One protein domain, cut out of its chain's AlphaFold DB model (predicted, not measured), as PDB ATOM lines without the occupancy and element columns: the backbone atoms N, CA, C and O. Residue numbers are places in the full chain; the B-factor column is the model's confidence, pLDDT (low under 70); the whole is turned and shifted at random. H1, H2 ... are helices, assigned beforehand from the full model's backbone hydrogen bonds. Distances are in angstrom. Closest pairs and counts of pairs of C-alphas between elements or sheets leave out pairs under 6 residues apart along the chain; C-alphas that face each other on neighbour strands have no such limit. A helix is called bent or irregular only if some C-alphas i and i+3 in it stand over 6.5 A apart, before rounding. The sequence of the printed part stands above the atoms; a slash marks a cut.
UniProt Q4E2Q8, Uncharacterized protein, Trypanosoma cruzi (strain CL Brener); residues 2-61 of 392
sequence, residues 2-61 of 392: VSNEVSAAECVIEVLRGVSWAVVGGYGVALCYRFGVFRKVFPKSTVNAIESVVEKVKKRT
ATOM      1  N   VAL A   2     172.760 160.482 210.608       55.22
ATOM      2  CA  VAL A   2     172.592 159.904 211.965       55.22
ATOM      3  C   VAL A   2     173.496 160.548 213.035       55.22
ATOM      4  O   VAL A   2     173.042 160.842 214.132       55.22
ATOM      5  N   SER A   3     174.757 160.866 212.713       59.87
ATOM      6  CA  SER A   3     175.675 161.531 213.661       59.87
ATOM      7  C   SER A   3     175.221 162.937 214.090       59.87
ATOM      8  O   SER A   3     175.453 163.309 215.239       59.87
ATOM      9  N   ASN A   4     174.552 163.698 213.214       62.93
ATOM     10  CA  ASN A   4     174.062 165.038 213.558       62.93
ATOM     11  C   ASN A   4     172.816 164.963 214.449       62.93
ATOM     12  O   ASN A   4     172.655 165.793 215.335       62.93
ATOM     13  N   GLU A   5     171.952 163.965 214.240       61.85
ATOM     14  CA  GLU A   5     170.756 163.751 215.065       61.85
ATOM     15  C   GLU A   5     171.118 163.294 216.479       61.85
ATOM     16  O   GLU A   5     170.555 163.803 217.446       61.85
ATOM     17  N   VAL A   6     172.104 162.398 216.612       58.96
ATOM     18  CA  VAL A   6     172.614 161.962 217.921       58.96
ATOM     19  C   VAL A   6     173.233 163.140 218.675       58.96
ATOM     20  O   VAL A   6     172.876 163.371 219.827       58.96
ATOM     21  N   SER A   7     174.071 163.947 218.016       64.33
ATOM     22  CA  SER A   7     174.674 165.135 218.637       64.33
ATOM     23  C   SER A   7     173.628 166.192 219.032       64.33
ATOM     24  O   SER A   7     173.712 166.785 220.109       64.33
ATOM     25  N   ALA A   8     172.590 166.398 218.212       69.86
ATOM     26  CA  ALA A   8     171.483 167.289 218.556       69.86
ATOM     27  C   ALA A   8     170.685 166.770 219.765       69.86
ATOM     28  O   ALA A   8     170.349 167.548 220.658       69.86
ATOM     29  N   ALA A   9     170.415 165.463 219.828       63.82
ATOM     30  CA  ALA A   9     169.729 164.840 220.957       63.82
ATOM     31  C   ALA A   9     170.546 164.943 222.256       63.82
ATOM     32  O   ALA A   9     169.984 165.282 223.298       63.82
ATOM     33  N   GLU A  10     171.862 164.722 222.196       64.95
ATOM     34  CA  GLU A  10     172.781 164.940 223.322       64.95
ATOM     35  C   GLU A  10     172.704 166.378 223.829       64.95
ATOM     36  O   GLU A  10     172.472 166.596 225.017       64.95
ATOM     37  N   CYS A  11     172.803 167.359 222.926       73.06
ATOM     38  CA  CYS A  11     172.714 168.772 223.278       73.06
ATOM     39  C   CYS A  11     171.380 169.108 223.967       73.06
ATOM     40  O   CYS A  11     171.364 169.745 225.021       73.06
ATOM     41  N   VAL A  12     170.254 168.622 223.431       73.71
ATOM     42  CA  VAL A  12     168.927 168.818 224.040       73.71
ATOM     43  C   VAL A  12     168.860 168.205 225.441       73.71
ATOM     44  O   VAL A  12     168.326 168.836 226.354       73.71
ATOM     45  N   ILE A  13     169.422 167.009 225.644       69.19
ATOM     46  CA  ILE A  13     169.458 166.343 226.953       69.19
ATOM     47  C   ILE A  13     170.312 167.133 227.944       69.19
ATOM     48  O   ILE A  13     169.904 167.309 229.092       69.19
ATOM     49  N   GLU A  14     171.477 167.627 227.530       73.14
ATOM     50  CA  GLU A  14     172.345 168.421 228.399       73.14
ATOM     51  C   GLU A  14     171.690 169.733 228.820       73.14
ATOM     52  O   GLU A  14     171.718 170.077 230.006       73.14
ATOM     53  N   VAL A  15     171.031 170.419 227.881       80.11
ATOM     54  CA  VAL A  15     170.244 171.625 228.160       80.11
ATOM     55  C   VAL A  15     169.093 171.297 229.110       80.11
ATOM     56  O   VAL A  15     168.923 171.975 230.122       80.11
ATOM     57  N   LEU A  16     168.334 170.229 228.847       79.77
ATOM     58  CA  LEU A  16     167.208 169.820 229.688       79.77
ATOM     59  C   LEU A  16     167.657 169.449 231.105       79.77
ATOM     60  O   LEU A  16     167.009 169.839 232.078       79.77
ATOM     61  N   ARG A  17     168.777 168.733 231.234       80.19
ATOM     62  CA  ARG A  17     169.406 168.389 232.515       80.19
ATOM     63  C   ARG A  17     169.842 169.650 233.253       80.19
ATOM     64  O   ARG A  17     169.529 169.794 234.431       80.19
ATOM     65  N   GLY A  18     170.512 170.575 232.565       82.43
ATOM     66  CA  GLY A  18     170.941 171.855 233.129       82.43
ATOM     67  C   GLY A  18     169.765 172.684 233.645       82.43
ATOM     68  O   GLY A  18     169.774 173.119 234.795       82.43
ATOM     69  N   VAL A  19     168.707 172.825 232.839       87.12
ATOM     70  CA  VAL A  19     167.475 173.530 233.225       87.12
ATOM     71  C   VAL A  19     166.782 172.829 234.393       87.12
ATOM     72  O   VAL A  19     166.382 173.487 235.353       87.12
ATOM     73  N   SER A  20     166.676 171.499 234.361       85.53
ATOM     74  CA  SER A  20     166.039 170.722 235.431       85.53
ATOM     75  C   SER A  20     166.772 170.900 236.761       85.53
ATOM     76  O   SER A  20     166.140 171.215 237.768       85.53
ATOM     77  N   TRP A  21     168.104 170.795 236.770       89.26
ATOM     78  CA  TRP A  21     168.910 171.046 237.967       89.26
ATOM     79  C   TRP A  21     168.883 172.501 238.417       89.26
ATOM     80  O   TRP A  21     168.884 172.744 239.621       89.26
ATOM     81  N   ALA A  22     168.811 173.466 237.499       91.62
ATOM     82  CA  ALA A  22     168.653 174.872 237.860       91.62
ATOM     83  C   ALA A  22     167.329 175.109 238.603       91.62
ATOM     84  O   ALA A  22     167.306 175.789 239.630       91.62
ATOM     85  N   VAL A  23     166.234 174.494 238.140       90.58
ATOM     86  CA  VAL A  23     164.931 174.564 238.816       90.58
ATOM     87  C   VAL A  23     164.985 173.867 240.176       90.58
ATOM     88  O   VAL A  23     164.645 174.485 241.185       90.58
ATOM     89  N   VAL A  24     165.454 172.616 240.234       89.35
ATOM     90  CA  VAL A  24     165.580 171.847 241.488       89.35
ATOM     91  C   VAL A  24     166.476 172.575 242.497       89.35
ATOM     92  O   VAL A  24     166.109 172.726 243.663       89.35
ATOM     93  N   GLY A  25     167.615 173.101 242.043       89.83
ATOM     94  CA  GLY A  25     168.530 173.916 242.836       89.83
ATOM     95  C   GLY A  25     167.879 175.204 243.336       89.83
ATOM     96  O   GLY A  25     168.022 175.537 244.509       89.83
ATOM     97  N   GLY A  26     167.083 175.882 242.502       90.89
ATOM     98  CA  GLY A  26     166.298 177.054 242.899       90.89
ATOM     99  C   GLY A  26     165.304 176.755 244.028       90.89
ATOM    100  O   GLY A  26     165.222 177.511 244.998       90.89
ATOM    101  N   TYR A  27     164.607 175.615 243.962       90.54
ATOM    102  CA  TYR A  27     163.756 175.138 245.058       90.54
ATOM    103  C   TYR A  27     164.566 174.815 246.324       90.54
ATOM    104  O   TYR A  27     164.136 175.161 247.428       90.54
ATOM    105  N   GLY A  28     165.755 174.222 246.184       89.52
ATOM    106  CA  GLY A  28     166.682 173.978 247.294       89.52
ATOM    107  C   GLY A  28     167.137 175.266 247.988       89.52
ATOM    108  O   GLY A  28     167.022 175.394 249.205       89.52
ATOM    109  N   VAL A  29     167.562 176.268 247.215       89.05
ATOM    110  CA  VAL A  29     167.938 177.610 247.698       89.05
ATOM    111  C   VAL A  29     166.771 178.267 248.439       89.05
ATOM    112  O   VAL A  29     166.956 178.827 249.523       89.05
ATOM    113  N   ALA A  30     165.553 178.160 247.903       86.95
ATOM    114  CA  ALA A  30     164.354 178.704 248.534       86.95
ATOM    115  C   ALA A  30     164.031 178.021 249.879       86.95
ATOM    116  O   ALA A  30     163.629 178.695 250.835       86.95
ATOM    117  N   LEU A  31     164.249 176.705 249.991       87.12
ATOM    118  CA  LEU A  31     164.143 175.984 251.263       87.12
ATOM    119  C   LEU A  31     165.218 176.435 252.257       87.12
ATOM    120  O   LEU A  31     164.884 176.731 253.403       87.12
ATOM    121  N   CYS A  32     166.479 176.557 251.834       87.80
ATOM    122  CA  CYS A  32     167.563 177.058 252.686       87.80
ATOM    123  C   CYS A  32     167.262 178.462 253.233       87.80
ATOM    124  O   CYS A  32     167.462 178.713 254.425       87.80
ATOM    125  N   TYR A  33     166.723 179.356 252.397       85.67
ATOM    126  CA  TYR A  33     166.223 180.657 252.843       85.67
ATOM    127  C   TYR A  33     165.133 180.495 253.909       85.67
ATOM    128  O   TYR A  33     165.219 181.096 254.981       85.67
ATOM    129  N   ARG A  34     164.128 179.645 253.655       83.79
ATOM    130  CA  ARG A  34     162.986 179.465 254.561       83.79
ATOM    131  C   ARG A  34     163.357 178.829 255.903       83.79
ATOM    132  O   ARG A  34     162.789 179.220 256.918       83.79
ATOM    133  N   PHE A  35     164.317 177.909 255.931       84.96
ATOM    134  CA  PHE A  35     164.855 177.332 257.168       84.96
ATOM    135  C   PHE A  35     165.840 178.261 257.898       84.96
ATOM    136  O   PHE A  35     166.372 177.900 258.946       84.96
ATOM    137  N   GLY A  36     166.096 179.464 257.372       83.94
ATOM    138  CA  GLY A  36     166.971 180.446 258.005       83.94
ATOM    139  C   GLY A  36     168.461 180.126 257.880       83.94
ATOM    140  O   GLY A  36     169.263 180.714 258.602       83.94
ATOM    141  N   VAL A  37     168.860 179.239 256.960       86.16
ATOM    142  CA  VAL A  37     170.277 178.917 256.714       86.16
ATOM    143  C   VAL A  37     171.039 180.176 256.299       86.16
ATOM    144  O   VAL A  37     172.130 180.434 256.798       86.16
ATOM    145  N   PHE A  38     170.432 181.038 255.477       84.84
ATOM    146  CA  PHE A  38     171.078 182.283 255.051       84.84
ATOM    147  C   PHE A  38     171.325 183.266 256.193       84.84
ATOM    148  O   PHE A  38     172.363 183.916 256.189       84.84
ATOM    149  N   ARG A  39     170.450 183.311 257.208       82.69
ATOM    150  CA  ARG A  39     170.669 184.126 258.415       82.69
ATOM    151  C   ARG A  39     171.887 183.668 259.222       82.69
ATOM    152  O   ARG A  39     172.445 184.471 259.958       82.69
ATOM    153  N   LYS A  40     172.268 182.391 259.102       87.61
ATOM    154  CA  LYS A  40     173.422 181.807 259.798       87.61
ATOM    155  C   LYS A  40     174.726 181.932 259.010       87.61
ATOM    156  O   LYS A  40     175.776 182.045 259.626       87.61
ATOM    157  N   VAL A  41     174.664 181.875 257.678       89.39
ATOM    158  CA  VAL A  41     175.857 181.788 256.814       89.39
ATOM    159  C   VAL A  41     176.289 183.147 256.263       89.39
ATOM    160  O   VAL A  41     177.482 183.411 256.158       89.39
ATOM    161  N   PHE A  42     175.342 184.014 255.897       86.92
ATOM    162  CA  PHE A  42     175.650 185.263 255.200       86.92
ATOM    163  C   PHE A  42     175.669 186.475 256.139       86.92
ATOM    164  O   PHE A  42     174.937 186.510 257.132       86.92
ATOM    165  N   PRO A  43     176.457 187.516 255.811       87.80
ATOM    166  CA  PRO A  43     176.419 188.775 256.541       87.80
ATOM    167  C   PRO A  43     175.029 189.420 256.447       87.80
ATOM    168  O   PRO A  43     174.328 189.307 255.435       87.80
ATOM    169  N   LYS A  44     174.641 190.153 257.501       86.03
ATOM    170  CA  LYS A  44     173.310 190.775 257.640       86.03
ATOM    171  C   LYS A  44     172.903 191.624 256.428       86.03
ATOM    172  O   LYS A  44     171.733 191.630 256.068       86.03
ATOM    173  N   SER A  45     173.846 192.302 255.771       87.63
ATOM    174  CA  SER A  45     173.580 193.096 254.560       87.63
ATOM    175  C   SER A  45     173.011 192.250 253.415       87.63
ATOM    176  O   SER A  45     172.029 192.639 252.788       87.63
ATOM    177  N   THR A  46     173.585 191.065 253.183       86.04
ATOM    178  CA  THR A  46     173.140 190.132 252.138       86.04
ATOM    179  C   THR A  46     171.787 189.532 252.493       86.04
ATOM    180  O   THR A  46     170.893 189.477 251.653       86.04
ATOM    181  N   VAL A  47     171.601 189.148 253.758       84.05
ATOM    182  CA  VAL A  47     170.319 188.635 254.259       84.05
ATOM    183  C   VAL A  47     169.210 189.669 254.076       84.05
ATOM    184  O   VAL A  47     168.172 189.337 253.517       84.05
ATOM    185  N   ASN A  48     169.445 190.924 254.464       85.81
ATOM    186  CA  ASN A  48     168.469 192.004 254.321       85.81
ATOM    187  C   ASN A  48     168.128 192.270 252.848       85.81
ATOM    188  O   ASN A  48     166.962 192.477 252.510       85.81
ATOM    189  N   ALA A  49     169.124 192.226 251.955       88.06
ATOM    190  CA  ALA A  49     168.894 192.359 250.519       88.06
ATOM    191  C   ALA A  49     167.998 191.224 249.990       88.06
ATOM    192  O   ALA A  49     166.993 191.500 249.331       88.06
ATOM    193  N   ILE A  50     168.297 189.968 250.345       85.01
ATOM    194  CA  ILE A  50     167.488 188.796 249.969       85.01
ATOM    195  C   ILE A  50     166.070 188.916 250.540       85.01
ATOM    196  O   ILE A  50     165.097 188.743 249.808       85.01
ATOM    197  N   GLU A  51     165.932 189.250 251.823       86.98
ATOM    198  CA  GLU A  51     164.632 189.431 252.473       86.98
ATOM    199  C   GLU A  51     163.809 190.528 251.790       86.98
ATOM    200  O   GLU A  51     162.624 190.320 251.543       86.98
ATOM    201  N   SER A  52     164.426 191.639 251.375       84.98
ATOM    202  CA  SER A  52     163.726 192.710 250.654       84.98
ATOM    203  C   SER A  52     163.146 192.250 249.308       84.98
ATOM    204  O   SER A  52     162.025 192.620 248.950       84.98
ATOM    205  N   VAL A  53     163.880 191.413 248.567       85.95
ATOM    206  CA  VAL A  53     163.426 190.846 247.290       85.95
ATOM    207  C   VAL A  53     162.311 189.838 247.537       85.95
ATOM    208  O   VAL A  53     161.271 189.888 246.879       85.95
ATOM    209  N   VAL A  54     162.487 188.960 248.526       82.63
ATOM    210  CA  VAL A  54     161.486 187.955 248.880       82.63
ATOM    211  C   VAL A  54     160.190 188.611 249.361       82.63
ATOM    212  O   VAL A  54     159.118 188.176 248.951       82.63
ATOM    213  N   GLU A  55     160.247 189.680 250.159       80.53
ATOM    214  CA  GLU A  55     159.055 190.420 250.589       80.53
ATOM    215  C   GLU A  55     158.340 191.117 249.421       80.53
ATOM    216  O   GLU A  55     157.109 191.099 249.352       80.53
ATOM    217  N   LYS A  56     159.075 191.648 248.433       82.92
ATOM    218  CA  LYS A  56     158.466 192.178 247.196       82.92
ATOM    219  C   LYS A  56     157.713 191.095 246.413       82.92
ATOM    220  O   LYS A  56     156.610 191.350 245.933       82.92
ATOM    221  N   VAL A  57     158.279 189.893 246.296       78.30
ATOM    222  CA  VAL A  57     157.635 188.754 245.610       78.30
ATOM    223  C   VAL A  57     156.439 188.224 246.408       78.30
ATOM    224  O   VAL A  57     155.381 187.938 245.845       78.30
ATOM    225  N   LYS A  58     156.571 188.145 247.734       76.02
ATOM    226  CA  LYS A  58     155.515 187.730 248.664       76.02
ATOM    227  C   LYS A  58     154.266 188.601 248.561       76.02
ATOM    228  O   LYS A  58     153.175 188.046 248.509       76.02
ATOM    229  N   LYS A  59     154.421 189.928 248.478       73.43
ATOM    230  CA  LYS A  59     153.298 190.870 248.311       73.43
ATOM    231  C   LYS A  59     152.520 190.650 247.012       73.43
ATOM    232  O   LYS A  59     151.314 190.830 246.977       73.43
ATOM    233  N   ARG A  60     153.193 190.220 245.940       74.26
ATOM    234  CA  ARG A  60     152.545 189.915 244.649       74.26
ATOM    235  C   ARG A  60     151.802 188.579 244.633       74.26
ATOM    236  O   ARG A  60     151.070 188.310 243.692       74.26
ATOM    237  N   THR A  61     152.038 187.723 245.626       68.57
ATOM    238  CA  THR A  61     151.560 186.332 245.656       68.57
ATOM    239  C   THR A  61     150.685 186.046 246.873       68.57
ATOM    240  O   THR A  61     150.531 184.889 247.271       68.57
TER     241      THR A  61
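This is residues 2 to 61 of the 392 residues of an uncharacterized protein of Trypanosoma cruzi (strain CL Brener) (UniProt Q4E2Q8). One long, nearly straight helix, H1, makes a shaft, and the shorter H3 is set crosswise near its far end, like the uneven head of a loose T. The short H2 lies in the turn between them, and residues 2 to 28 of H1 stick out as a bare arm that makes most of the length. The printed part has 60 residues with three named helices, in the order H1, H2, H3 along the chain, and no named strand; its class is all helix. The whole is extended, with a radius of gyration of the C-alphas of 17.9 A, and spans 55 by 27 by 17 A along its three main axes.

H1, residues 2 to 34, stands free over residues 2 to 28. A tight link of 2 residues joins it to H2, residues 37 to 41. H1 and H2 are close but not clearly touching, with 2 pairs of C-alphas within 8 A; their closest C-alphas, those of Cys 32 and Phe 38, are 6.7 A apart. A second tight link of 2 residues joins H2 to H3, residues 44 to 60. H2 and H3 are also close but not clearly touching, with 2 pairs of C-alphas within 8 A; their closest C-alphas, those of Arg 39 and Val 47, are 6.1 A apart. H1 and H3 are near each other, with no pair of C-alphas within 8 A but 5 pairs within 10 A. In H1 and H2 every O i to N i+4 pair is within hydrogen-bond range; in H3 12 of 13 are.

H1 runs from Val 2, with its C-alpha at (172.592, 159.904, 211.965), to Arg 34, with its C-alpha at (162.986, 179.465, 254.561), and measures 47.8 A from first to last C-alpha. H2, from Val 37 to Val 41, measures 6.3 A. H3 begins at Lys 44, with its C-alpha at (173.310, 190.775, 257.640), and ends at Arg 60, with its C-alpha at (152.545, 189.915, 244.649), 24.5 A away. The three helices are not bent.

The two C-alphas farthest apart are those of Val 2 and Lys 44, at 55.1 A, and the outline is elongated, but only just. The C-alphas of the first and last printed residues, Val 2 and Thr 61, are 47.7 A apart. The printed part has no cut and no long link. Besides residues 2 to 28, residues 40 to 45 and residues 55 to 61 stand free; of the last stretch, 55 to 60 belong to H3. The mean pLDDT of the printed part is 80.7, and residues 2 to 10, residue 13 and residue 61 are under 70.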